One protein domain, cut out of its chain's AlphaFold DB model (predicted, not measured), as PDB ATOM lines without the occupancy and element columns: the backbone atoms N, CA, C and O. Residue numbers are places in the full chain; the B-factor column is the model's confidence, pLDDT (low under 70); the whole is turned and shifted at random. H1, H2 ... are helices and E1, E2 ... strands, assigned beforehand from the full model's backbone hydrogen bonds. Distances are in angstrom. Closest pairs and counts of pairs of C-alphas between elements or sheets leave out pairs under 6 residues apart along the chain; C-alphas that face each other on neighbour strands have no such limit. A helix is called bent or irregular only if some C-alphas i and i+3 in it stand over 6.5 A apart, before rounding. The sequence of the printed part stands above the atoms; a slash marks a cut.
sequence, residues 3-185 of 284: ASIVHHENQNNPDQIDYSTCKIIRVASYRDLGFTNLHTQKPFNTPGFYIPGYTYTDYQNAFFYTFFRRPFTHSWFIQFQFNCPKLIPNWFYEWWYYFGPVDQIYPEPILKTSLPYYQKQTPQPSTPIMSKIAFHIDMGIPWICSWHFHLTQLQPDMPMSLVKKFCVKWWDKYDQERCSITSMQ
ATOM      1  N   ALA A   3     387.385 302.601 414.730       93.31
ATOM      2  CA  ALA A   3     387.260 303.409 413.529       93.31
ATOM      3  C   ALA A   3     387.365 304.897 413.860       93.31
ATOM      4  O   ALA A   3     386.946 305.318 414.936       93.31
ATOM      5  N   SER A   4     387.912 305.666 412.921       94.50
ATOM      6  CA  SER A   4     387.802 307.123 412.913       94.50
ATOM      7  C   SER A   4     386.583 307.498 412.085       94.50
ATOM      8  O   SER A   4     386.495 307.092 410.923       94.50
ATOM      9  N   ILE A   5     385.649 308.239 412.678       93.25
ATOM     10  CA  ILE A   5     384.425 308.690 412.016       93.25
ATOM     11  C   ILE A   5     384.447 310.212 411.946       93.25
ATOM     12  O   ILE A   5     384.639 310.869 412.966       93.25
ATOM     13  N   VAL A   6     384.247 310.747 410.743       93.81
ATOM     14  CA  VAL A   6     384.127 312.185 410.480       93.81
ATOM     15  C   VAL A   6     382.789 312.426 409.796       93.81
ATOM     16  O   VAL A   6     382.450 311.721 408.845       93.81
ATOM     17  N   HIS A   7     382.021 313.383 410.309       91.38
ATOM     18  CA  HIS A   7     380.752 313.809 409.731       91.38
ATOM     19  C   HIS A   7     380.989 315.036 408.860       91.38
ATOM     20  O   HIS A   7     381.667 315.966 409.291       91.38
ATOM     21  N   HIS A   8     380.431 315.017 407.655       89.44
ATOM     22  CA  HIS A   8     380.474 316.138 406.727       89.44
ATOM     23  C   HIS A   8     379.079 316.746 406.673       89.44
ATOM     24  O   HIS A   8     378.106 316.083 406.302       89.44
ATOM     25  N   GLU A   9     378.981 317.974 407.163       86.44
ATOM     26  CA  GLU A   9     377.730 318.714 407.297       86.44
ATOM     27  C   GLU A   9     377.364 319.408 405.987       86.44
ATOM     28  O   GLU A   9     378.229 319.763 405.184       86.44
ATOM     29  N   ASN A  10     376.065 319.601 405.780       81.00
ATOM     30  CA  ASN A  10     375.554 320.300 404.621       81.00
ATOM     31  C   ASN A  10     375.938 321.778 404.699       81.00
ATOM     32  O   ASN A  10     375.617 322.458 405.675       81.00
ATOM     33  N   GLN A  11     376.557 322.295 403.639       79.50
ATOM     34  CA  GLN A  11     376.986 323.696 403.567       79.50
ATOM     35  C   GLN A  11     375.821 324.687 403.746       79.50
ATOM     36  O   GLN A  11     376.013 325.775 404.282       79.50
ATOM     37  N   ASN A  12     374.607 324.300 403.339       81.88
ATOM     38  CA  ASN A  12     373.403 325.124 403.456       81.88
ATOM     39  C   ASN A  12     372.629 324.882 404.765       81.88
ATOM     40  O   ASN A  12     371.782 325.699 405.129       81.88
ATOM     41  N   ASN A  13     372.876 323.769 405.463       80.44
ATOM     42  CA  ASN A  13     372.203 323.420 406.714       80.44
ATOM     43  C   ASN A  13     373.121 322.597 407.642       80.44
ATOM     44  O   ASN A  13     373.081 321.366 407.594       80.44
ATOM     45  N   PRO A  14     373.898 323.247 408.526       77.94
ATOM     46  CA  PRO A  14     374.856 322.564 409.403       77.94
ATOM     47  C   PRO A  14     374.237 321.506 410.338       77.94
ATOM     48  O   PRO A  14     374.893 320.539 410.712       77.94
ATOM     49  N   ASP A  15     372.941 321.609 410.664       79.00
ATOM     50  CA  ASP A  15     372.235 320.598 411.476       79.00
ATOM     51  C   ASP A  15     371.992 319.270 410.714       79.00
ATOM     52  O   ASP A  15     371.569 318.240 411.277       79.00
ATOM     53  N   GLN A  16     372.251 319.269 409.404       80.62
ATOM     54  CA  GLN A  16     372.136 318.122 408.523       80.62
ATOM     55  C   GLN A  16     373.517 317.589 408.139       80.62
ATOM     56  O   GLN A  16     374.326 318.271 407.532       80.62
ATOM     57  N   ILE A  17     373.762 316.317 408.451       84.06
ATOM     58  CA  ILE A  17     374.945 315.594 407.982       84.06
ATOM     59  C   ILE A  17     374.618 314.995 406.617       84.06
ATOM     60  O   ILE A  17     373.712 314.159 406.540       84.06
ATOM     61  N   ASP A  18     375.380 315.371 405.597       85.25
ATOM     62  CA  ASP A  18     375.232 314.858 404.235       85.25
ATOM     63  C   ASP A  18     375.819 313.448 404.124       85.25
ATOM     64  O   ASP A  18     375.129 312.483 403.790       85.25
ATOM     65  N   TYR A  19     377.081 313.281 404.516       90.38
ATOM     66  CA  TYR A  19     377.748 311.981 404.507       90.38
ATOM     67  C   TYR A  19     378.748 311.847 405.653       90.38
ATOM     68  O   TYR A  19     379.120 312.811 406.321       90.38
ATOM     69  N   SER A  20     379.158 310.611 405.921       93.69
ATOM     70  CA  SER A  20     380.181 310.313 406.921       93.69
ATOM     71  C   SER A  20     381.324 309.532 406.304       93.69
ATOM     72  O   SER A  20     381.115 308.594 405.539       93.69
ATOM     73  N   THR A  21     382.544 309.852 406.709       95.56
ATOM     74  CA  THR A  21     383.720 309.032 406.429       95.56
ATOM     75  C   THR A  21     383.970 308.099 407.605       95.56
ATOM     76  O   THR A  21     384.049 308.550 408.745       95.56
ATOM     77  N   CYS A  22     384.140 306.805 407.339       96.25
ATOM     78  CA  CYS A  22     384.551 305.809 408.317       96.25
ATOM     79  C   CYS A  22     385.859 305.140 407.882       96.25
ATOM     80  O   CYS A  22     385.898 304.368 406.923       96.25
ATOM     81  N   LYS A  23     386.937 305.415 408.620       96.75
ATOM     82  CA  LYS A  23     388.236 304.757 408.448       96.75
ATOM     83  C   LYS A  23     388.391 303.655 409.492       96.75
ATOM     84  O   LYS A  23     388.571 303.940 410.676       96.75
ATOM     85  N   ILE A  24     388.318 302.400 409.060       96.69
ATOM     86  CA  ILE A  24     388.432 301.210 409.905       96.69
ATOM     87  C   ILE A  24     389.903 300.975 410.248       96.69
ATOM     88  O   ILE A  24     390.703 300.598 409.400       96.69
ATOM     89  N   ILE A  25     390.255 301.173 411.515       94.50
ATOM     90  CA  ILE A  25     391.633 301.074 412.012       94.50
ATOM     91  C   ILE A  25     391.996 299.621 412.332       94.50
ATOM     92  O   ILE A  25     393.091 299.150 412.041       94.50
ATOM     93  N   ARG A  26     391.069 298.907 412.980       93.19
ATOM     94  CA  ARG A  26     391.206 297.483 413.320       93.19
ATOM     95  C   ARG A  26     389.851 296.864 413.625       93.19
ATOM     96  O   ARG A  26     388.957 297.530 414.151       93.19
ATOM     97  N   VAL A  27     389.716 295.560 413.421       93.38
ATOM     98  CA  VAL A  27     388.551 294.796 413.882       93.38
ATOM     99  C   VAL A  27     388.976 293.913 415.049       93.38
ATOM    100  O   VAL A  27     389.607 292.886 414.862       93.38
ATOM    101  N   ALA A  28     388.672 294.345 416.273       91.44
ATOM    102  CA  ALA A  28     389.154 293.674 417.476       91.44
ATOM    103  C   ALA A  28     388.289 292.466 417.848       91.44
ATOM    104  O   ALA A  28     387.057 292.565 417.852       91.44
ATOM    105  N   SER A  29     388.936 291.364 418.224       91.62
ATOM    106  CA  SER A  29     388.304 290.253 418.927       91.62
ATOM    107  C   SER A  29     388.044 290.602 420.398       91.62
ATOM    108  O   SER A  29     388.568 291.582 420.936       91.62
ATOM    109  N   TYR A  30     387.266 289.767 421.090       91.06
ATOM    110  CA  TYR A  30     387.032 289.938 422.527       91.06
ATOM    111  C   TYR A  30     388.345 289.879 423.329       91.06
ATOM    112  O   TYR A  30     388.505 290.624 424.295       91.06
ATOM    113  N   ARG A  31     389.318 289.064 422.888       89.81
ATOM    114  CA  ARG A  31     390.643 288.943 423.519       89.81
ATOM    115  C   ARG A  31     391.483 290.198 423.333       89.81
ATOM    116  O   ARG A  31     392.095 290.653 424.292       89.81
ATOM    117  N   ASP A  32     391.444 290.801 422.146       89.75
ATOM    118  CA  ASP A  32     392.186 292.039 421.847       89.75
ATOM    119  C   ASP A  32     391.687 293.226 422.677       89.75
ATOM    120  O   ASP A  32     392.411 294.188 422.920       89.75
ATOM    121  N   LEU A  33     390.427 293.170 423.109       87.62
ATOM    122  CA  LEU A  33     389.830 294.146 424.017       87.62
ATOM    123  C   LEU A  33     389.946 293.731 425.487       87.62
ATOM    124  O   LEU A  33     389.441 294.439 426.358       87.62
ATOM    125  N   GLY A  34     390.600 292.607 425.783       89.12
ATOM    126  CA  GLY A  34     390.830 292.089 427.129       89.12
ATOM    127  C   GLY A  34     389.567 291.621 427.852       89.12
ATOM    128  O   GLY A  34     389.504 291.758 429.073       89.12
ATOM    129  N   PHE A  35     388.539 291.163 427.135       89.44
ATOM    130  CA  PHE A  35     387.399 290.473 427.745       89.44
ATOM    131  C   PHE A  35     387.773 289.021 428.049       89.44
ATOM    132  O   PHE A  35     388.348 288.334 427.205       89.44
ATOM    133  N   THR A  36     387.402 288.537 429.234       85.81
ATOM    134  CA  THR A  36     387.592 287.128 429.609       85.81
ATOM    135  C   THR A  36     386.544 286.238 428.942       85.81
ATOM    136  O   THR A  36     386.889 285.208 428.373       85.81
ATOM    137  N   ASN A  37     385.274 286.662 428.962       84.69
ATOM    138  CA  ASN A  37     384.143 285.993 428.317       84.69
ATOM    139  C   ASN A  37     383.232 287.017 427.618       84.69
ATOM    140  O   ASN A  37     383.297 288.213 427.898       84.69
ATOM    141  N   LEU A  38     382.338 286.551 426.740       81.06
ATOM    142  CA  LEU A  38     381.434 287.415 425.959       81.06
ATOM    143  C   LEU A  38     380.462 288.240 426.823       81.06
ATOM    144  O   LEU A  38     380.145 289.371 426.471       81.06
ATOM    145  N   HIS A  39     380.030 287.692 427.962       81.19
ATOM    146  CA  HIS A  39     379.122 288.345 428.913       81.19
ATOM    147  C   HIS A  39     379.853 289.201 429.959       81.19
ATOM    148  O   HIS A  39     379.217 289.791 430.829       81.19
ATOM    149  N   THR A  40     381.190 289.248 429.930       89.38
ATOM    150  CA  THR A  40     381.952 290.090 430.854       89.38
ATOM    151  C   THR A  40     381.721 291.554 430.496       89.38
ATOM    152  O   THR A  40     381.955 291.963 429.361       89.38
ATOM    153  N   GLN A  41     381.283 292.346 431.468       91.00
ATOM    154  CA  GLN A  41     381.108 293.783 431.306       91.00
ATOM    155  C   GLN A  41     382.411 294.521 431.628       91.00
ATOM    156  O   GLN A  41     383.108 294.181 432.586       91.00
ATOM    157  N   LYS A  42     382.730 295.545 430.835       90.69
ATOM    158  CA  LYS A  42     383.837 296.474 431.077       90.69
ATOM    159  C   LYS A  42     383.327 297.897 431.266       90.69
ATOM    160  O   LYS A  42     382.423 298.296 430.537       90.69
ATOM    161  N   PRO A  43     383.897 298.673 432.200       90.50
ATOM    162  CA  PRO A  43     383.526 300.072 432.357       90.50
ATOM    163  C   PRO A  43     383.959 300.886 431.134       90.50
ATOM    164  O   PRO A  43     384.910 300.530 430.432       90.50
ATOM    165  N   PHE A  44     383.276 302.000 430.892       88.31
ATOM    166  CA  PHE A  44     383.729 302.989 429.919       88.31
ATOM    167  C   PHE A  44     384.958 303.731 430.447       88.31
ATOM    168  O   PHE A  44     385.042 304.038 431.634       88.31
ATOM    169  N   ASN A  45     385.894 304.061 429.555       85.00
ATOM    170  CA  ASN A  45     387.041 304.901 429.913       85.00
ATOM    171  C   ASN A  45     386.616 306.347 430.209       85.00
ATOM    172  O   ASN A  45     387.247 307.021 431.017       85.00
ATOM    173  N   THR A  46     385.551 306.815 429.554       84.50
ATOM    174  CA  THR A  46     384.993 308.151 429.770       84.50
ATOM    175  C   THR A  46     383.848 308.062 430.780       84.50
ATOM    176  O   THR A  46     382.918 307.280 430.564       84.50
ATOM    177  N   PRO A  47     383.886 308.838 431.876       82.38
ATOM    178  CA  PRO A  47     382.794 308.882 432.839       82.38
ATOM    179  C   PRO A  47     381.568 309.611 432.265       82.38
ATOM    180  O   PRO A  47     381.683 310.382 431.314       82.38
ATOM    181  N   GLY A  48     380.397 309.407 432.874       83.69
ATOM    182  CA  GLY A  48     379.177 310.169 432.563       83.69
ATOM    183  C   GLY A  48     378.118 309.428 431.743       83.69
ATOM    184  O   GLY A  48     377.053 309.983 431.486       83.69
ATOM    185  N   PHE A  49     378.355 308.170 431.367       84.62
ATOM    186  CA  PHE A  49     377.312 307.339 430.766       84.62
ATOM    187  C   PHE A  49     376.341 306.810 431.829       84.62
ATOM    188  O   PHE A  49     376.755 306.388 432.906       84.62
ATOM    189  N   TYR A  50     375.047 306.785 431.497       85.19
ATOM    190  CA  TYR A  50     374.001 306.189 432.342       85.19
ATOM    191  C   TYR A  50     374.195 304.675 432.537       85.19
ATOM    192  O   TYR A  50     373.813 304.111 433.559       85.19
ATOM    193  N   ILE A  51     374.805 304.010 431.554       86.12
ATOM    194  CA  ILE A  51     375.117 302.584 431.612       86.12
ATOM    195  C   ILE A  51     376.490 302.350 432.269       86.12
ATOM    196  O   ILE A  51     377.459 303.017 431.906       86.12
ATOM    197  N   PRO A  52     376.613 301.376 433.195       84.12
ATOM    198  CA  PRO A  52     377.827 301.192 433.999       84.12
ATOM    199  C   PRO A  52     379.018 300.624 433.213       84.12
ATOM    200  O   PRO A  52     380.151 300.631 433.688       84.12
ATOM    201  N   GLY A  53     378.780 300.124 432.004       90.88
ATOM    202  CA  GLY A  53     379.793 299.516 431.159       90.88
ATOM    203  C   GLY A  53     379.180 298.858 429.932       90.88
ATOM    204  O   GLY A  53     377.964 298.897 429.756       90.88
ATOM    205  N   TYR A  54     380.014 298.208 429.133       92.00
ATOM    206  CA  TYR A  54     379.645 297.534 427.896       92.00
ATOM    207  C   TYR A  54     380.231 296.120 427.842       92.00
ATOM    208  O   TYR A  54     381.298 295.834 428.394       92.00
ATOM    209  N   THR A  55     379.522 295.224 427.173       93.50
ATOM    210  CA  THR A  55     379.972 293.868 426.845       93.50
ATOM    211  C   THR A  55     380.604 293.829 425.455       93.50
ATOM    212  O   THR A  55     380.552 294.794 424.684       93.50
ATOM    213  N   TYR A  56     381.184 292.687 425.086       93.06
ATOM    214  CA  TYR A  56     381.645 292.499 423.711       93.06
ATOM    215  C   TYR A  56     380.481 292.485 422.703       93.06
ATOM    216  O   TYR A  56     380.650 292.929 421.569       93.06
ATOM    217  N   THR A  57     379.288 292.051 423.117       92.56
ATOM    218  CA  THR A  57     378.079 292.120 422.284       92.56
ATOM    219  C   THR A  57     377.633 293.560 422.052       92.56
ATOM    220  O   THR A  57     377.352 293.929 420.915       92.56
ATOM    221  N   ASP A  58     377.661 294.409 423.082       92.31
ATOM    222  CA  ASP A  58     377.366 295.841 422.924       92.31
ATOM    223  C   ASP A  58     378.354 296.506 421.962       92.31
ATOM    224  O   ASP A  58     377.962 297.293 421.102       92.31
ATOM    225  N   TYR A  59     379.633 296.127 422.048       91.75
ATOM    226  CA  TYR A  59     380.663 296.566 421.109       91.75
ATOM    227  C   TYR A  59     380.348 296.170 419.662       91.75
ATOM    228  O   TYR A  59     380.508 296.996 418.767       91.75
ATOM    229  N   GLN A  60     379.905 294.934 419.411       92.81
ATOM    230  CA  GLN A  60     379.499 294.491 418.073       92.81
ATOM    231  C   GLN A  60     378.293 295.302 417.581       92.81
ATOM    232  O   GLN A  60     378.352 295.910 416.510       92.81
ATOM    233  N   ASN A  61     377.241 295.372 418.398       92.56
ATOM    234  CA  ASN A  61     375.987 296.056 418.082       92.56
ATOM    235  C   ASN A  61     376.183 297.547 417.804       92.56
ATOM    236  O   ASN A  61     375.581 298.074 416.871       92.56
ATOM    237  N   ALA A  62     377.071 298.216 418.544       91.50
ATOM    238  CA  ALA A  62     377.392 299.621 418.321       91.50
ATOM    239  C   ALA A  62     377.819 299.887 416.867       91.50
ATOM    240  O   ALA A  62     377.378 300.870 416.270       91.50
ATOM    241  N   PHE A  63     378.605 298.994 416.254       91.75
ATOM    242  CA  PHE A  63     379.023 299.152 414.858       91.75
ATOM    243  C   PHE A  63     377.943 298.803 413.844       91.75
ATOM    244  O   PHE A  63     377.932 299.402 412.780       91.75
ATOM    245  N   PHE A  64     377.014 297.898 414.140       91.25
ATOM    246  CA  PHE A  64     375.855 297.722 413.260       91.25
ATOM    247  C   PHE A  64     374.937 298.946 413.315       91.25
ATOM    248  O   PHE A  64     374.556 299.493 412.282       91.25
ATOM    249  N   TYR A  65     374.628 299.425 414.519       91.12
ATOM    250  CA  TYR A  65     373.690 300.530 414.715       91.12
ATOM    251  C   TYR A  65     374.231 301.876 414.244       91.12
ATOM    252  O   TYR A  65     373.455 302.681 413.735       91.12
ATOM    253  N   THR A  66     375.545 302.099 414.329       90.81
ATOM    254  CA  THR A  66     376.177 303.311 413.783       90.81
ATOM    255  C   THR A  66     375.856 303.479 412.298       90.81
ATOM    256  O   THR A  66     375.454 304.560 411.878       90.81
ATOM    257  N   PHE A  67     375.949 302.405 411.511       89.38
ATOM    258  CA  PHE A  67     375.728 302.458 410.063       89.38
ATOM    259  C   PHE A  67     374.245 302.430 409.673       89.38
ATOM    260  O   PHE A  67     373.903 302.745 408.538       89.38
ATOM    261  N   PHE A  68     373.347 302.157 410.623       86.25
ATOM    262  CA  PHE A  68     371.906 302.370 410.464       86.25
ATOM    263  C   PHE A  68     371.473 303.813 410.760       86.25
ATOM    264  O   PHE A  68     370.285 304.078 410.940       86.25
ATOM    265  N   ARG A  69     372.399 304.776 410.828       77.19
ATOM    266  CA  ARG A  69     372.037 306.193 410.950       77.19
ATOM    267  C   ARG A  69     371.316 306.668 409.683       77.19
ATOM    268  O   ARG A  69     371.784 306.375 408.592       77.19
ATOM    269  N   ARG A  70     370.205 307.399 409.884       71.94
ATOM    270  CA  ARG A  70     369.376 308.140 408.903       71.94
ATOM    271  C   ARG A  70     369.183 307.436 407.539       71.94
ATOM    272  O   ARG A  70     370.060 307.523 406.688       71.94
ATOM    273  N   PRO A  71     368.023 306.807 407.281       67.75
ATOM    274  CA  PRO A  71     367.746 306.255 405.955       67.75
ATOM    275  C   PRO A  71     367.648 307.363 404.890       67.75
ATOM    276  O   PRO A  71     367.287 308.499 405.208       67.75
ATOM    277  N   PHE A  72     367.906 307.003 403.628       63.94
ATOM    278  CA  PHE A  72     367.738 307.813 402.400       63.94
ATOM    279  C   PHE A  72     368.674 309.010 402.202       63.94
ATOM    280  O   PHE A  72     369.043 309.298 401.074       63.94
ATOM    281  N   THR A  73     369.038 309.713 403.267       74.44
ATOM    282  CA  THR A  73     369.716 311.024 403.189       74.44
ATOM    283  C   THR A  73     371.175 310.968 403.608       74.44
ATOM    284  O   THR A  73     371.815 312.003 403.731       74.44
ATOM    285  N   HIS A  74     371.688 309.767 403.878       86.88
ATOM    286  CA  HIS A  74     373.019 309.597 404.423       86.88
ATOM    287  C   HIS A  74     373.770 308.463 403.739       86.88
ATOM    288  O   HIS A  74     373.272 307.339 403.617       86.88
ATOM    289  N   SER A  75     375.004 308.761 403.347       91.19
ATOM    290  CA  SER A  75     375.950 307.790 402.817       91.19
ATOM    291  C   SER A  75     377.205 307.720 403.687       91.19
ATOM    292  O   SER A  75     377.585 308.656 404.393       91.19
ATOM    293  N   TRP A  76     377.839 306.558 403.650       94.62
ATOM    294  CA  TRP A  76     379.074 306.245 404.339       94.62
ATOM    295  C   TRP A  76     380.160 306.011 403.305       94.62
ATOM    296  O   TRP A  76     380.074 305.063 402.531       94.62
ATOM    297  N   PHE A  77     381.203 306.830 403.329       96.25
ATOM    298  CA  PHE A  77     382.459 306.520 402.666       96.25
ATOM    299  C   PHE A  77     383.305 305.663 403.607       96.25
ATOM    300  O   PHE A  77     383.696 306.121 404.684       96.25
ATOM    301  N   ILE A  78     383.557 304.410 403.240       96.94
ATOM    302  CA  ILE A  78     384.195 303.417 404.103       96.94
ATOM    303  C   ILE A  78     385.535 303.014 403.506       96.94
ATOM    304  O   ILE A  78     385.628 302.699 402.325       96.94
ATOM    305  N   GLN A  79     386.569 302.986 404.340       96.31
ATOM    306  CA  GLN A  79     387.892 302.506 403.958       96.31
ATOM    307  C   GLN A  79     388.602 301.847 405.137       96.31
ATOM    308  O   GLN A  79     388.335 302.174 406.296       96.31
ATOM    309  N   PHE A  80     389.553 300.961 404.862       96.62
ATOM    310  CA  PHE A  80     390.481 300.489 405.886       96.62
ATOM    311  C   PHE A  80     391.662 301.445 406.029       96.62
ATOM    312  O   PHE A  80     392.106 302.078 405.075       96.62
ATOM    313  N   GLN A  81     392.194 301.550 407.241       93.25
ATOM    314  CA  GLN A  81     393.506 302.137 407.446       93.25
ATOM    315  C   GLN A  81     394.573 301.222 406.842       93.25
ATOM    316  O   GLN A  81     394.489 299.997 406.957       93.25
ATOM    317  N   PHE A  82     395.601 301.828 406.248       83.12
ATOM    318  CA  PHE A  82     396.789 301.108 405.808       83.12
ATOM    319  C   PHE A  82     397.368 300.273 406.962       83.12
ATOM    320  O   PHE A  82     397.439 300.745 408.098       83.12
ATOM    321  N   ASN A  83     397.749 299.026 406.680       81.62
ATOM    322  CA  ASN A  83     398.186 298.038 407.676       81.62
ATOM    323  C   ASN A  83     397.126 297.638 408.723       81.62
ATOM    324  O   ASN A  83     397.479 297.190 409.817       81.62
ATOM    325  N   CYS A  84     395.827 297.762 408.417       89.56
ATOM    326  CA  CYS A  84     394.779 297.206 409.275       89.56
ATOM    327  C   CYS A  84     395.039 295.700 409.521       89.56
ATOM    328  O   CYS A  84     395.202 294.938 408.564       89.56
ATOM    329  N   PRO A  85     395.060 295.225 410.782       88.94
ATOM    330  CA  PRO A  85     395.277 293.812 411.068       88.94
ATOM    331  C   PRO A  85     394.225 292.919 410.400       88.94
ATOM    332  O   PRO A  85     393.023 293.151 410.531       88.94
ATOM    333  N   LYS A  86     394.681 291.849 409.740       86.62
ATOM    334  CA  LYS A  86     393.826 290.882 409.022       86.62
ATOM    335  C   LYS A  86     393.275 289.752 409.904       86.62
ATOM    336  O   LYS A  86     392.686 288.802 409.392       86.62
ATOM    337  N   LEU A  87     393.435 289.837 411.228       87.12
ATOM    338  CA  LEU A  87     392.792 288.914 412.166       87.12
ATOM    339  C   LEU A  87     391.338 289.347 412.384       87.12
ATOM    340  O   LEU A  87     391.025 290.069 413.327       87.12
ATOM    341  N   ILE A  88     390.459 288.931 411.474       89.50
ATOM    342  CA  ILE A  88     389.066 289.375 411.431       89.50
ATOM    343  C   ILE A  88     388.162 288.421 412.238       89.50
ATOM    344  O   ILE A  88     388.053 287.241 411.897       89.50
ATOM    345  N   PRO A  89     387.485 288.895 413.303       91.88
ATOM    346  CA  PRO A  89     386.521 288.097 414.056       91.88
ATOM    347  C   PRO A  89     385.256 287.777 413.248       91.88
ATOM    348  O   PRO A  89     384.798 288.594 412.452       91.88
ATOM    349  N   ASN A  90     384.612 286.644 413.548       90.38
ATOM    350  CA  ASN A  90     383.484 286.127 412.759       90.38
ATOM    351  C   ASN A  90     382.305 287.092 412.576       90.38
ATOM    352  O   ASN A  90     381.712 287.130 411.504       90.38
ATOM    353  N   TRP A  91     381.970 287.884 413.596       92.75
ATOM    354  CA  TRP A  91     380.856 288.836 413.513       92.75
ATOM    355  C   TRP A  91     381.056 289.886 412.412       92.75
ATOM    356  O   TRP A  91     380.091 290.430 411.885       92.75
ATOM    357  N   PHE A  92     382.307 290.172 412.046       94.94
ATOM    358  CA  PHE A  92     382.596 291.141 411.001       94.94
ATOM    359  C   PHE A  92     382.255 290.605 409.609       94.94
ATOM    360  O   PHE A  92     382.011 291.404 408.717       94.94
ATOM    361  N   TYR A  93     382.162 289.285 409.413       92.56
ATOM    362  CA  TYR A  93     381.650 288.729 408.155       92.56
ATOM    363  C   TYR A  93     380.171 289.060 407.959       92.56
ATOM    364  O   TYR A  93     379.761 289.378 406.848       92.56
ATOM    365  N   GLU A  94     379.386 289.050 409.037       92.44
ATOM    366  CA  GLU A  94     377.992 289.496 409.001       92.44
ATOM    367  C   GLU A  94     377.904 291.007 408.769       92.44
ATOM    368  O   GLU A  94     377.120 291.462 407.944       92.44
ATOM    369  N   TRP A  95     378.762 291.793 409.423       94.62
ATOM    370  CA  TRP A  95     378.840 293.232 409.164       94.62
ATOM    371  C   TRP A  95     379.184 293.514 407.691       94.62
ATOM    372  O   TRP A  95     378.498 294.281 407.019       94.62
ATOM    373  N   TRP A  96     380.192 292.825 407.155       95.00
ATOM    374  CA  TRP A  96     380.601 292.930 405.757       95.00
ATOM    375  C   TRP A  96     379.502 292.507 404.786       95.00
ATOM    376  O   TRP A  96     379.383 293.086 403.716       95.00
ATOM    377  N   TYR A  97     378.679 291.521 405.140       92.12
ATOM    378  CA  TYR A  97     377.564 291.104 404.297       92.12
ATOM    379  C   TYR A  97     376.558 292.240 404.049       92.12
ATOM    380  O   TYR A  97     376.063 292.375 402.934       92.12
ATOM    381  N   TYR A  98     376.278 293.070 405.061       90.81
ATOM    382  CA  TYR A  98     375.333 294.184 404.925       90.81
ATOM    383  C   TYR A  98     375.968 295.462 404.376       90.81
ATOM    384  O   TYR A  98     375.341 296.165 403.587       90.81
ATOM    385  N   PHE A  99     377.184 295.788 404.818       93.94
ATOM    386  CA  PHE A  99     377.798 297.094 404.554       93.94
ATOM    387  C   PHE A  99     378.995 297.036 403.610       93.94
ATOM    388  O   PHE A  99     379.491 298.081 403.199       93.94
ATOM    389  N   GLY A 100     379.501 295.842 403.312       95.06
ATOM    390  CA  GLY A 100     380.651 295.634 402.448       95.06
ATOM    391  C   GLY A 100     380.287 295.614 400.958       95.06
ATOM    392  O   GLY A 100     379.123 295.471 400.583       95.06
ATOM    393  N   PRO A 101     381.293 295.741 400.087       94.56
ATOM    394  CA  PRO A 101     381.134 295.745 398.641       94.56
ATOM    395  C   PRO A 101     380.700 294.380 398.082       94.56
ATOM    396  O   PRO A 101     381.127 293.319 398.550       94.56
ATOM    397  N   VAL A 102     379.896 294.419 397.015       92.44
ATOM    398  CA  VAL A 102     379.401 293.247 396.265       92.44
ATOM    399  C   VAL A 102     380.050 293.154 394.884       92.44
ATOM    400  O   VAL A 102     380.583 294.131 394.377       92.44
ATOM    401  N   ASP A 103     379.992 291.990 394.232       91.94
ATOM    402  CA  ASP A 103     380.733 291.774 392.975       91.94
ATOM    403  C   ASP A 103     380.330 292.713 391.831       91.94
ATOM    404  O   ASP A 103     381.149 293.028 390.974       91.94
ATOM    405  N   GLN A 104     379.092 293.201 391.852       92.81
ATOM    406  CA  GLN A 104     378.536 294.068 390.814       92.81
ATOM    407  C   GLN A 104     379.147 295.471 390.790       92.81
ATOM    408  O   GLN A 104     379.016 296.146 389.776       92.81
ATOM    409  N   ILE A 105     379.775 295.921 391.882       93.44
ATOM    410  CA  ILE A 105     380.328 297.279 391.935       93.44
ATOM    411  C   ILE A 105     381.769 297.348 391.432       93.44
ATOM    412  O   ILE A 105     382.237 298.432 391.114       93.44
ATOM    413  N   TYR A 106     382.503 296.233 391.380       94.50
ATOM    414  CA  TYR A 106     383.912 296.297 390.999       94.50
ATOM    415  C   TYR A 106     384.066 296.632 389.514       94.50
ATOM    416  O   TYR A 106     383.397 296.015 388.679       94.50
ATOM    417  N   PRO A 107     385.032 297.497 389.165       94.94
ATOM    418  CA  PRO A 107     385.509 297.613 387.800       94.94
ATOM    419  C   PRO A 107     385.902 296.244 387.237       94.94
ATOM    420  O   PRO A 107     386.526 295.419 387.915       94.94
ATOM    421  N   GLU A 108     385.570 296.011 385.969       94.38
ATOM    422  CA  GLU A 108     385.832 294.742 385.287       94.38
ATOM    423  C   GLU A 108     387.302 294.274 385.382       94.38
ATOM    424  O   GLU A 108     387.511 293.090 385.677       94.38
ATOM    425  N   PRO A 109     388.325 295.146 385.226       93.75
ATOM    426  CA  PRO A 109     389.725 294.741 385.379       93.75
ATOM    427  C   PRO A 109     390.036 294.199 386.780       93.75
ATOM    428  O   PRO A 109     390.742 293.199 386.928       93.75
ATOM    429  N   ILE A 110     389.456 294.806 387.818       95.00
ATOM    430  CA  ILE A 110     389.670 294.382 389.203       95.00
ATOM    431  C   ILE A 110     389.049 293.007 389.439       95.00
ATOM    432  O   ILE A 110     389.698 292.127 390.011       95.00
ATOM    433  N   LEU A 111     387.820 292.793 388.962       93.25
ATOM    434  CA  LEU A 111     387.099 291.538 389.169       93.25
ATOM    435  C   LEU A 111     387.709 290.369 388.377       93.25
ATOM    436  O   LEU A 111     387.815 289.260 388.903       93.25
ATOM    437  N   LYS A 112     388.117 290.602 387.123       93.62
ATOM    438  CA  LYS A 112     388.625 289.546 386.226       93.62
ATOM    439  C   LYS A 112     390.121 289.282 386.368       93.62
ATOM    440  O   LYS A 112     390.560 288.163 386.097       93.62
ATOM    441  N   THR A 113     390.902 290.277 386.782       94.44
ATOM    442  CA  THR A 113     392.367 290.186 386.780       94.44
ATOM    443  C   THR A 113     392.947 290.364 388.175       94.44
ATOM    444  O   THR A 113     393.614 289.448 388.667       94.44
ATOM    445  N   SER A 114     392.683 291.494 388.833       95.25
ATOM    446  CA  SER A 114     393.382 291.844 390.075       95.25
ATOM    447  C   SER A 114     393.022 290.929 391.244       95.25
ATOM    448  O   SER A 114     393.907 290.339 391.864       95.25
ATOM    449  N   LEU A 115     391.727 290.746 391.514       93.69
ATOM    450  CA  LEU A 115     391.254 289.913 392.618       93.69
ATOM    451  C   LEU A 115     391.676 288.435 392.455       93.69
ATOM    452  O   LEU A 115     392.225 287.880 393.411       93.69
ATOM    453  N   PRO A 116     391.518 287.784 391.282       93.50
ATOM    454  CA  PRO A 116     392.020 286.424 391.080       93.50
ATOM    455  C   PRO A 116     393.541 286.302 391.217       93.50
ATOM    456  O   PRO A 116     394.034 285.287 391.711       93.50
ATOM    457  N   TYR A 117     394.304 287.313 390.782       94.12
ATOM    458  CA  TYR A 117     395.755 287.331 390.972       94.12
ATOM    459  C   TYR A 117     396.120 287.403 392.459       94.12
ATOM    460  O   TYR A 117     396.918 286.592 392.931       94.12
ATOM    461  N   TYR A 118     395.492 288.318 393.201       93.19
ATOM    462  CA  TYR A 118     395.687 288.469 394.642       93.19
ATOM    463  C   TYR A 118     395.390 287.160 395.390       93.19
ATOM    464  O   TYR A 118     396.224 286.680 396.156       93.19
ATOM    465  N   GLN A 119     394.256 286.519 395.086       91.50
ATOM    466  CA  GLN A 119     393.847 285.251 395.700       91.50
ATOM    467  C   GLN A 119     394.862 284.118 395.497       91.50
ATOM    468  O   GLN A 119     395.022 283.282 396.382       91.50
ATOM    469  N   LYS A 120     395.572 284.088 394.360       90.94
ATOM    470  CA  LYS A 120     396.630 283.095 394.092       90.94
ATOM    471  C   LYS A 120     397.902 283.331 394.910       90.94
ATOM    472  O   LYS A 120     398.659 282.388 395.119       90.94
ATOM    473  N   GLN A 121     398.170 284.573 395.313       88.44
ATOM    474  CA  GLN A 121     399.374 284.946 396.067       88.44
ATOM    475  C   GLN A 121     399.182 284.834 397.582       88.44
ATOM    476  O   GLN A 121     400.157 284.650 398.313       88.44
ATOM    477  N   THR A 122     397.941 284.932 398.060       84.44
ATOM    478  CA  THR A 122     397.600 284.760 399.474       84.44
ATOM    479  C   THR A 122     397.328 283.296 399.821       84.44
ATOM    480  O   THR A 122     396.789 282.568 398.985       84.44
ATOM    481  N   PRO A 123     397.623 282.845 401.056       77.75
ATOM    482  CA  PRO A 123     397.151 281.550 401.533       77.75
ATOM    483  C   PRO A 123     395.637 281.466 401.345       77.75
ATOM    484  O   PRO A 123     394.934 282.385 401.762       77.75
ATOM    485  N   GLN A 124     395.158 280.396 400.707       63.62
ATOM    486  CA  GLN A 124     393.733 280.182 400.440       63.62
ATOM    487  C   GLN A 124     392.937 280.362 401.742       63.62
ATOM    488  O   GLN A 124     393.072 279.532 402.648       63.62
ATOM    489  N   PRO A 125     392.143 281.436 401.886       65.62
ATOM    490  CA  PRO A 125     391.342 281.605 403.079       65.62
ATOM    491  C   PRO A 125     390.174 280.623 403.036       65.62
ATOM    492  O   PRO A 125     389.759 280.153 401.976       65.62
ATOM    493  N   SER A 126     389.609 280.319 404.200       66.81
ATOM    494  CA  SER A 126     388.542 279.322 404.310       66.81
ATOM    495  C   SER A 126     387.248 279.723 403.591       66.81
ATOM    496  O   SER A 126     386.395 278.865 403.371       66.81
ATOM    497  N   THR A 127     387.081 280.999 403.214       79.25
ATOM    498  CA  THR A 127     385.883 281.504 402.525       79.25
ATOM    499  C   THR A 127     386.200 282.652 401.546       79.25
ATOM    500  O   THR A 127     387.088 283.463 401.824       79.25
ATOM    501  N   PRO A 128     385.442 282.813 400.439       84.38
ATOM    502  CA  PRO A 128     385.637 283.913 399.482       84.38
ATOM    503  C   PRO A 128     385.507 285.323 400.083       84.38
ATOM    504  O   PRO A 128     386.172 286.254 399.630       84.38
ATOM    505  N   ILE A 129     384.664 285.494 401.109       88.69
ATOM    506  CA  ILE A 129     384.466 286.784 401.790       88.69
ATOM    507  C   ILE A 129     385.738 287.250 402.508       88.69
ATOM    508  O   ILE A 129     386.080 288.428 402.444       88.69
ATOM    509  N   MET A 130     386.492 286.325 403.111       89.19
ATOM    510  CA  MET A 130     387.768 286.636 403.763       89.19
ATOM    511  C   MET A 130     388.801 287.149 402.757       89.19
ATOM    512  O   MET A 130     389.477 288.134 403.050       89.19
ATOM    513  N   SER A 131     388.881 286.548 401.560       90.06
ATOM    514  CA  SER A 131     389.758 287.042 400.487       90.06
ATOM    515  C   SER A 131     389.424 288.477 400.107       90.06
ATOM    516  O   SER A 131     390.326 289.288 399.932       90.06
ATOM    517  N   LYS A 132     388.130 288.798 399.972       92.25
ATOM    518  CA  LYS A 132     387.684 290.140 399.581       92.25
ATOM    519  C   LYS A 132     388.003 291.167 400.660       92.25
ATOM    520  O   LYS A 132     388.532 292.222 400.331       92.25
ATOM    521  N   ILE A 133     387.763 290.844 401.931       94.19
ATOM    522  CA  ILE A 133     388.130 291.724 403.050       94.19
ATOM    523  C   ILE A 133     389.642 291.977 403.052       94.19
ATOM    524  O   ILE A 133     390.071 293.126 403.109       94.19
ATOM    525  N   ALA A 134     390.451 290.919 402.936       92.69
ATOM    526  CA  ALA A 134     391.907 291.040 402.891       92.69
ATOM    527  C   ALA A 134     392.379 291.880 401.693       92.69
ATOM    528  O   ALA A 134     393.248 292.731 401.858       92.69
ATOM    529  N   PHE A 135     391.753 291.710 400.526       94.06
ATOM    530  CA  PHE A 135     392.031 292.506 399.334       94.06
ATOM    531  C   PHE A 135     391.738 294.000 399.549       94.06
ATOM    532  O   PHE A 135     392.564 294.831 399.188       94.06
ATOM    533  N   HIS A 136     390.624 294.349 400.206       95.00
ATOM    534  CA  HIS A 136     390.301 295.752 400.522       95.00
ATOM    535  C   HIS A 136     391.268 296.357 401.531       95.00
ATOM    536  O   HIS A 136     391.619 297.526 401.411       95.00
ATOM    537  N   ILE A 137     391.701 295.568 402.516       94.44
ATOM    538  CA  ILE A 137     392.693 295.994 403.503       94.44
ATOM    539  C   ILE A 137     394.045 296.257 402.832       94.44
ATOM    540  O   ILE A 137     394.623 297.322 403.025       94.44
ATOM    541  N   ASP A 138     394.536 295.295 402.052       93.44
ATOM    542  CA  ASP A 138     395.890 295.324 401.498       93.44
ATOM    543  C   ASP A 138     396.038 296.352 400.374       93.44
ATOM    544  O   ASP A 138     397.055 297.037 400.303       93.44
ATOM    545  N   MET A 139     395.028 296.473 399.509       94.12
ATOM    546  CA  MET A 139     395.041 297.442 398.409       94.12
ATOM    547  C   MET A 139     394.487 298.813 398.829       94.12
ATOM    548  O   MET A 139     394.632 299.790 398.103       94.12
ATOM    549  N   GLY A 140     393.877 298.911 400.016       94.06
ATOM    550  CA  GLY A 140     393.289 300.153 400.517       94.06
ATOM    551  C   GLY A 140     392.073 300.606 399.710       94.06
ATOM    552  O   GLY A 140     391.910 301.801 399.493       94.06
ATOM    553  N   ILE A 141     391.246 299.664 399.247       95.75
ATOM    554  CA  ILE A 141     390.077 299.944 398.402       95.75
ATOM    555  C   ILE A 141     388.945 300.517 399.268       95.75
ATOM    556  O   ILE A 141     388.454 299.812 400.162       95.75
ATOM    557  N   PRO A 142     388.503 301.760 399.019       96.88
ATOM    558  CA  PRO A 142     387.334 302.333 399.653       96.88
ATOM    559  C   PRO A 142     386.056 301.982 398.883       96.88
ATOM    560  O   PRO A 142     386.085 301.634 397.702       96.88
ATOM    561  N   TRP A 143     384.912 302.117 399.544       97.00
ATOM    562  CA  TRP A 143     383.603 302.001 398.906       97.00
ATOM    563  C   TRP A 143     382.582 302.899 399.597       97.00
ATOM    564  O   TRP A 143     382.771 303.337 400.736       97.00
ATOM    565  N   ILE A 144     381.479 303.166 398.904       95.44
ATOM    566  CA  ILE A 144     380.353 303.919 399.447       95.44
ATOM    567  C   ILE A 144     379.258 302.933 399.847       95.44
ATOM    568  O   ILE A 144     378.950 301.998 399.108       95.44
ATOM    569  N   CYS A 145     378.651 303.146 401.009       94.44
ATOM    570  CA  CYS A 145     377.506 302.389 401.495       94.44
ATOM    571  C   CYS A 145     376.397 303.341 401.944       94.44
ATOM    572  O   CYS A 145     376.635 304.317 402.646       94.44
ATOM    573  N   SER A 146     375.162 303.043 401.576       92.19
ATOM    574  CA  SER A 146     373.964 303.700 402.088       92.19
ATOM    575  C   SER A 146     372.866 302.661 402.276       92.19
ATOM    576  O   SER A 146     372.992 301.500 401.870       92.19
ATOM    577  N   TRP A 147     371.775 303.056 402.918       90.88
ATOM    578  CA  TRP A 147     370.614 302.194 403.046       90.88
ATOM    579  C   TRP A 147     369.333 303.016 403.058       90.88
ATOM    580  O   TRP A 147     369.296 304.177 403.479       90.88
ATOM    581  N   HIS A 148     368.259 302.388 402.610       90.00
ATOM    582  CA  HIS A 148     366.935 302.976 402.643       90.00
ATOM    583  C   HIS A 148     365.863 301.925 402.903       90.00
ATOM    584  O   HIS A 148     366.107 300.718 402.837       90.00
ATOM    585  N   PHE A 149     364.660 302.385 403.237       90.69
ATOM    586  CA  PHE A 149     363.521 301.493 403.354       90.69
ATOM    587  C   PHE A 149     362.924 301.205 401.981       90.69
ATOM    588  O   PHE A 149     362.722 302.109 401.174       90.69
ATOM    589  N   HIS A 150     362.612 299.941 401.740       89.12
ATOM    590  CA  HIS A 150     361.949 299.486 400.533       89.12
ATOM    591  C   HIS A 150     360.741 298.639 400.926       89.12
ATOM    592  O   HIS A 150     360.824 297.804 401.826       89.12
ATOM    593  N   LEU A 151     359.606 298.871 400.275       92.69
ATOM    594  CA  LEU A 151     358.424 298.035 400.436       92.69
ATOM    595  C   LEU A 151     358.495 296.912 399.409       92.69
ATOM    596  O   LEU A 151     358.514 297.176 398.211       92.69
ATOM    597  N   THR A 152     358.511 295.668 399.877       92.56
ATOM    598  CA  THR A 152     358.517 294.488 399.007       92.56
ATOM    599  C   THR A 152     357.574 293.420 399.529       92.56
ATOM    600  O   THR A 152     357.349 293.295 400.732       92.56
ATOM    601  N   GLN A 153     357.054 292.604 398.625       92.44
ATOM    602  CA  GLN A 153     356.307 291.408 398.974       92.44
ATOM    603  C   GLN A 153     357.288 290.232 399.067       92.44
ATOM    604  O   GLN A 153     357.880 289.830 398.070       92.44
ATOM    605  N   LEU A 154     357.523 289.718 400.280       87.75
ATOM    606  CA  LEU A 154     358.507 288.645 400.511       87.75
ATOM    607  C   LEU A 154     358.021 287.272 400.029       87.75
ATOM    608  O   LEU A 154     358.837 286.406 399.723       87.75
ATOM    609  N   GLN A 155     356.704 287.068 399.977       86.94
ATOM    610  CA  GLN A 155     356.068 285.842 399.503       86.94
ATOM    611  C   GLN A 155     354.765 286.178 398.766       86.94
ATOM    612  O   GLN A 155     354.091 287.135 399.168       86.94
ATOM    613  N   PRO A 156     354.385 285.400 397.734       85.88
ATOM    614  CA  PRO A 156     353.071 285.523 397.109       85.88
ATOM    615  C   PRO A 156     351.966 285.503 398.176       85.88
ATOM    616  O   PRO A 156     352.063 284.761 399.150       85.88
ATOM    617  N   ASP A 157     350.963 286.364 398.022       89.19
ATOM    618  CA  ASP A 157     349.799 286.517 398.914       89.19
ATOM    619  C   ASP A 157     350.054 287.068 400.334       89.19
ATOM    620  O   ASP A 157     349.118 287.197 401.122       89.19
ATOM    621  N   MET A 158     351.284 287.484 400.667       90.19
ATOM    622  CA  MET A 158     351.568 288.215 401.912       90.19
ATOM    623  C   MET A 158     351.427 289.743 401.762       90.19
ATOM    624  O   MET A 158     351.742 290.283 400.699       90.19
ATOM    625  N   PRO A 159     351.038 290.474 402.827       91.56
ATOM    626  CA  PRO A 159     351.098 291.934 402.850       91.56
ATOM    627  C   PRO A 159     352.505 292.477 402.565       91.56
ATOM    628  O   PRO A 159     353.517 291.829 402.852       91.56
ATOM    629  N   MET A 160     352.568 293.710 402.051       92.81
ATOM    630  CA  MET A 160     353.833 294.408 401.813       92.81
ATOM    631  C   MET A 160     354.659 294.477 403.100       92.81
ATOM    632  O   MET A 160     354.184 294.923 404.144       92.81
ATOM    633  N   SER A 161     355.910 294.045 403.010       93.00
ATOM    634  CA  SER A 161     356.879 294.081 404.098       93.00
ATOM    635  C   SER A 161     357.815 295.269 403.918       93.00
ATOM    636  O   SER A 161     358.343 295.503 402.828       93.00
ATOM    637  N   LEU A 162     358.043 296.011 404.999       91.81
ATOM    638  CA  LEU A 162     359.052 297.061 405.039       91.81
ATOM    639  C   LEU A 162     360.417 296.426 405.303       91.81
ATOM    640  O   LEU A 162     360.662 295.900 406.388       91.81
ATOM    641  N   VAL A 163     361.308 296.478 404.317       90.38
ATOM    642  CA  VAL A 163     362.663 295.929 404.417       90.38
ATOM    643  C   VAL A 163     363.707 297.031 404.315       90.38
ATOM    644  O   VAL A 163     363.464 298.097 403.748       90.38
ATOM    645  N   LYS A 164     364.895 296.778 404.866       89.38
ATOM    646  CA  LYS A 164     366.070 297.619 404.621       89.38
ATOM    647  C   LYS A 164     366.744 297.141 403.344       89.38
ATOM    648  O   LYS A 164     367.101 295.969 403.245       89.38
ATOM    649  N   LYS A 165     366.932 298.048 402.394       89.50
ATOM    650  CA  LYS A 165     367.722 297.819 401.190       89.50
ATOM    651  C   LYS A 165     369.052 298.541 401.347       89.50
ATOM    652  O   LYS A 165     369.075 299.754 401.543       89.50
ATOM    653  N   PHE A 166     370.140 297.780 401.301       90.75
ATOM    654  CA  PHE A 166     371.498 298.316 401.308       90.75
ATOM    655  C   PHE A 166     371.938 298.588 399.874       90.75
ATOM    656  O   PHE A 166     371.709 297.770 398.980       90.75
ATOM    657  N   CYS A 167     372.564 299.738 399.673       90.62
ATOM    658  CA  CYS A 167     373.104 300.183 398.401       90.62
ATOM    659  C   CYS A 167     374.596 300.425 398.593       90.62
ATOM    660  O   CYS A 167     374.996 301.225 399.439       90.62
ATOM    661  N   VAL A 168     375.414 299.731 397.813       93.31
ATOM    662  CA  VAL A 168     376.864 299.919 397.801       93.31
ATOM    663  C   VAL A 168     377.305 300.372 396.423       93.31
ATOM    664  O   VAL A 168     376.735 299.940 395.421       93.31
ATOM    665  N   LYS A 169     378.301 301.255 396.380       94.06
ATOM    666  CA  LYS A 169     378.892 301.777 395.147       94.06
ATOM    667  C   LYS A 169     380.410 301.778 395.236       94.06
ATOM    668  O   LYS A 169     380.985 301.898 396.321       94.06
ATOM    669  N   TRP A 170     381.038 301.623 394.077       95.06
ATOM    670  CA  TRP A 170     382.471 301.819 393.921       95.06
ATOM    671  C   TRP A 170     382.816 303.294 394.098       95.06
ATOM    672  O   TRP A 170     381.983 304.160 393.844       95.06
ATOM    673  N   TRP A 171     384.027 303.571 394.571       95.31
ATOM    674  CA  TRP A 171     384.526 304.937 394.627       95.31
ATOM    675  C   TRP A 171     385.306 305.254 393.359       95.31
ATOM    676  O   TRP A 171     386.437 304.799 393.193       95.31
ATOM    677  N   ASP A 172     384.718 306.049 392.471       92.50
ATOM    678  CA  ASP A 172     385.292 306.269 391.138       92.50
ATOM    679  C   ASP A 172     386.621 307.027 391.163       92.50
ATOM    680  O   ASP A 172     387.429 306.862 390.252       92.50
ATOM    681  N   LYS A 173     386.897 307.795 392.226       93.81
ATOM    682  CA  LYS A 173     388.194 308.470 392.406       93.81
ATOM    683  C   LYS A 173     389.282 307.563 392.991       93.81
ATOM    684  O   LYS A 173     390.367 308.043 393.309       93.81
ATOM    685  N   TYR A 174     389.009 306.275 393.202       94.81
ATOM    686  CA  TYR A 174     390.042 305.336 393.623       94.81
ATOM    687  C   TYR A 174     391.031 305.078 392.482       94.81
ATOM    688  O   TYR A 174     390.638 304.664 391.391       94.81
ATOM    689  N   ASP A 175     392.321 305.252 392.768       94.00
ATOM    690  CA  ASP A 175     393.396 304.914 391.841       94.00
ATOM    691  C   ASP A 175     393.479 303.393 391.618       94.00
ATOM    692  O   ASP A 175     393.998 302.629 392.439       94.00
ATOM    693  N   GLN A 176     392.956 302.948 390.475       92.25
ATOM    694  CA  GLN A 176     392.925 301.536 390.101       92.25
ATOM    695  C   GLN A 176     394.318 300.966 389.801       92.25
ATOM    696  O   GLN A 176     394.489 299.747 389.901       92.25
ATOM    697  N   GLU A 177     395.328 301.799 389.515       93.25
ATOM    698  CA  GLU A 177     396.701 301.340 389.266       93.25
ATOM    699  C   GLU A 177     397.332 300.710 390.512       93.25
ATOM    700  O   GLU A 177     398.199 299.831 390.408       93.25
ATOM    701  N   ARG A 178     396.829 301.043 391.708       91.75
ATOM    702  CA  ARG A 178     397.183 300.349 392.958       91.75
ATOM    703  C   ARG A 178     396.822 298.866 392.928       91.75
ATOM    704  O   ARG A 178     397.520 298.046 393.519       91.75
ATOM    705  N   CYS A 179     395.767 298.512 392.197       94.38
ATOM    706  CA  CYS A 179     395.328 297.135 391.983       94.38
ATOM    707  C   CYS A 179     395.954 296.493 390.734       94.38
ATOM    708  O   CYS A 179     395.558 295.381 390.371       94.38
ATOM    709  N   SER A 180     396.898 297.146 390.049       95.19
ATOM    710  CA  SER A 180     397.594 296.539 388.911       95.19
ATOM    711  C   SER A 180     398.439 295.338 389.360       95.19
ATOM    712  O   SER A 180     398.849 295.218 390.520       95.19
ATOM    713  N   ILE A 181     398.725 294.417 388.435       94.75
ATOM    714  CA  ILE A 181     399.564 293.246 388.739       94.75
ATOM    715  C   ILE A 181     400.952 293.684 389.218       94.75
ATOM    716  O   ILE A 181     401.470 293.110 390.175       94.75
ATOM    717  N   THR A 182     401.533 294.709 388.594       95.19
ATOM    718  CA  THR A 182     402.849 295.247 388.956       95.19
ATOM    719  C   THR A 182     402.851 295.803 390.380       95.19
ATOM    720  O   THR A 182     403.719 295.443 391.180       95.19
ATOM    721  N   SER A 183     401.844 296.608 390.733       94.25
ATOM    722  CA  SER A 183     401.690 297.169 392.081       94.25
ATOM    723  C   SER A 183     401.520 296.072 393.131       94.25
ATOM    724  O   SER A 183     402.204 296.069 394.155       94.25
ATOM    725  N   MET A 184     400.692 295.062 392.846       94.69
ATOM    726  CA  MET A 184     400.518 293.916 393.741       94.69
ATOM    727  C   MET A 184     401.797 293.081 393.892       94.69
ATOM    728  O   MET A 184     402.105 292.618 394.988       94.69
ATOM    729  N   GLN A 185     402.567 292.878 392.819       95.00
ATOM    730  CA  GLN A 185     403.853 292.175 392.886       95.00
ATOM    731  C   GLN A 185     404.848 292.896 393.795       95.00
ATOM    732  O   GLN A 185     405.494 292.241 394.624       95.00
TER     733      GLN A 185
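Overview. This is residues 3 to 185 of the 284 residues of an uncharacterized protein of Brassica oleracea var. oleracea (UniProt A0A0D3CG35). What does the model look like? One strongly twisted sheet of five strands has long hairpins at both edges, E1 with E2 and E4 with E5; H1, H2 and H4 graze it, and H3, H5 and H6 cluster off the sheet beyond H4. Residues 27 to 55 form a long loop between E2 and H1. What is it made of? The 183 printed residues, of mixed class, hold E1 E2 H1 E3 H2 H3 H4 E4 E5 H5 H6 along the chain, with a mixed sheet in the order E1, E2, E3, E4, E5. It is only just compact, close to loose, with a radius of gyration of the C-alphas of 18.7 A and spans of 53 by 46 by 45 A.

Along the chain. Where are the strands? E1 is residues 3 to 10, from C-alpha 3 at (387.260, 303.409, 413.529); E2 is 13 to 26, 32.8 A long; E3 is 75 to 80. E4 is 143 to 152, 26.2 A, and E5 is 161 to 170, 28.6 A. Where are the helices? H1 is residues 56 to 67, H2 91 to 99, H3 108 to 121 at 19.9 A, H4 128 to 139, H5 176 to 179 and H6 181 to 185, ending at C-alpha 185 (403.853, 292.175, 392.886). H3 is irregular, but only just: C-alphas 112 and 115 are 6.9 A apart.

Arrangement. How do the strands pair? E1 and E2, a hairpin, are antiparallel, with N 6 and O 21 at 3.0 A; E2 and E3 are parallel, with N 22 and O 77 at 2.8 A. E3 and E4 are antiparallel, with N 76 and O 145 at 2.7 A, as are E4 and E5, a hairpin, with N 146 and O 167 at 2.8 A. E2 bends by 57 degrees at residue 16 and E4 by 60 degrees at residue 149. Which helices are on the sheet? H1, H2 and H4 are on it but only graze it, with residues 63 to 67, 97 to 99 and 133 to 139. E2, H1 and E3 form a strand-helix-strand unit, two parallel neighbour strands with a helix between, and its crossover is right-handed. H1 and H2 only just touch, with 3 pairs of C-alphas within 8 A, the closest Phe 64 and Trp 95 at 6.8 A. What does H3 touch? Its residues 115 to 119 alone touch H4, about perpendicular at 83 degrees, the closest C-alphas being Gln 119 and Ser 131 at 6.5 A. It only just touches H5 with residues 110 to 114 alone, closest C-alphas Ser 114 and Cys 179 at 6.0 A, and H6 with residues 114 to 118 alone, closest C-alphas Ser 114 and Ile 181 at 6.5 A, each with 3 pairs within 8 A. Are the helix backbones within hydrogen-bond range? Every O i to N i+4 pair is in H2, H4 and H6, against 6 of 8 in H1 and 8 of 10 in H3; H5 is too short for such a pair.

Size, cuts and confidence. How far does it reach? The two C-alphas farthest apart, of Asp 157 and Gln 185, are 54.7 A apart. Which link is long? The link from E2 to H1 is long, and the printed part has no cut. Where is confidence low? Residues 71 to 72 and 124 to 126 have pLDDT under 70; the mean of the printed part is 89.9.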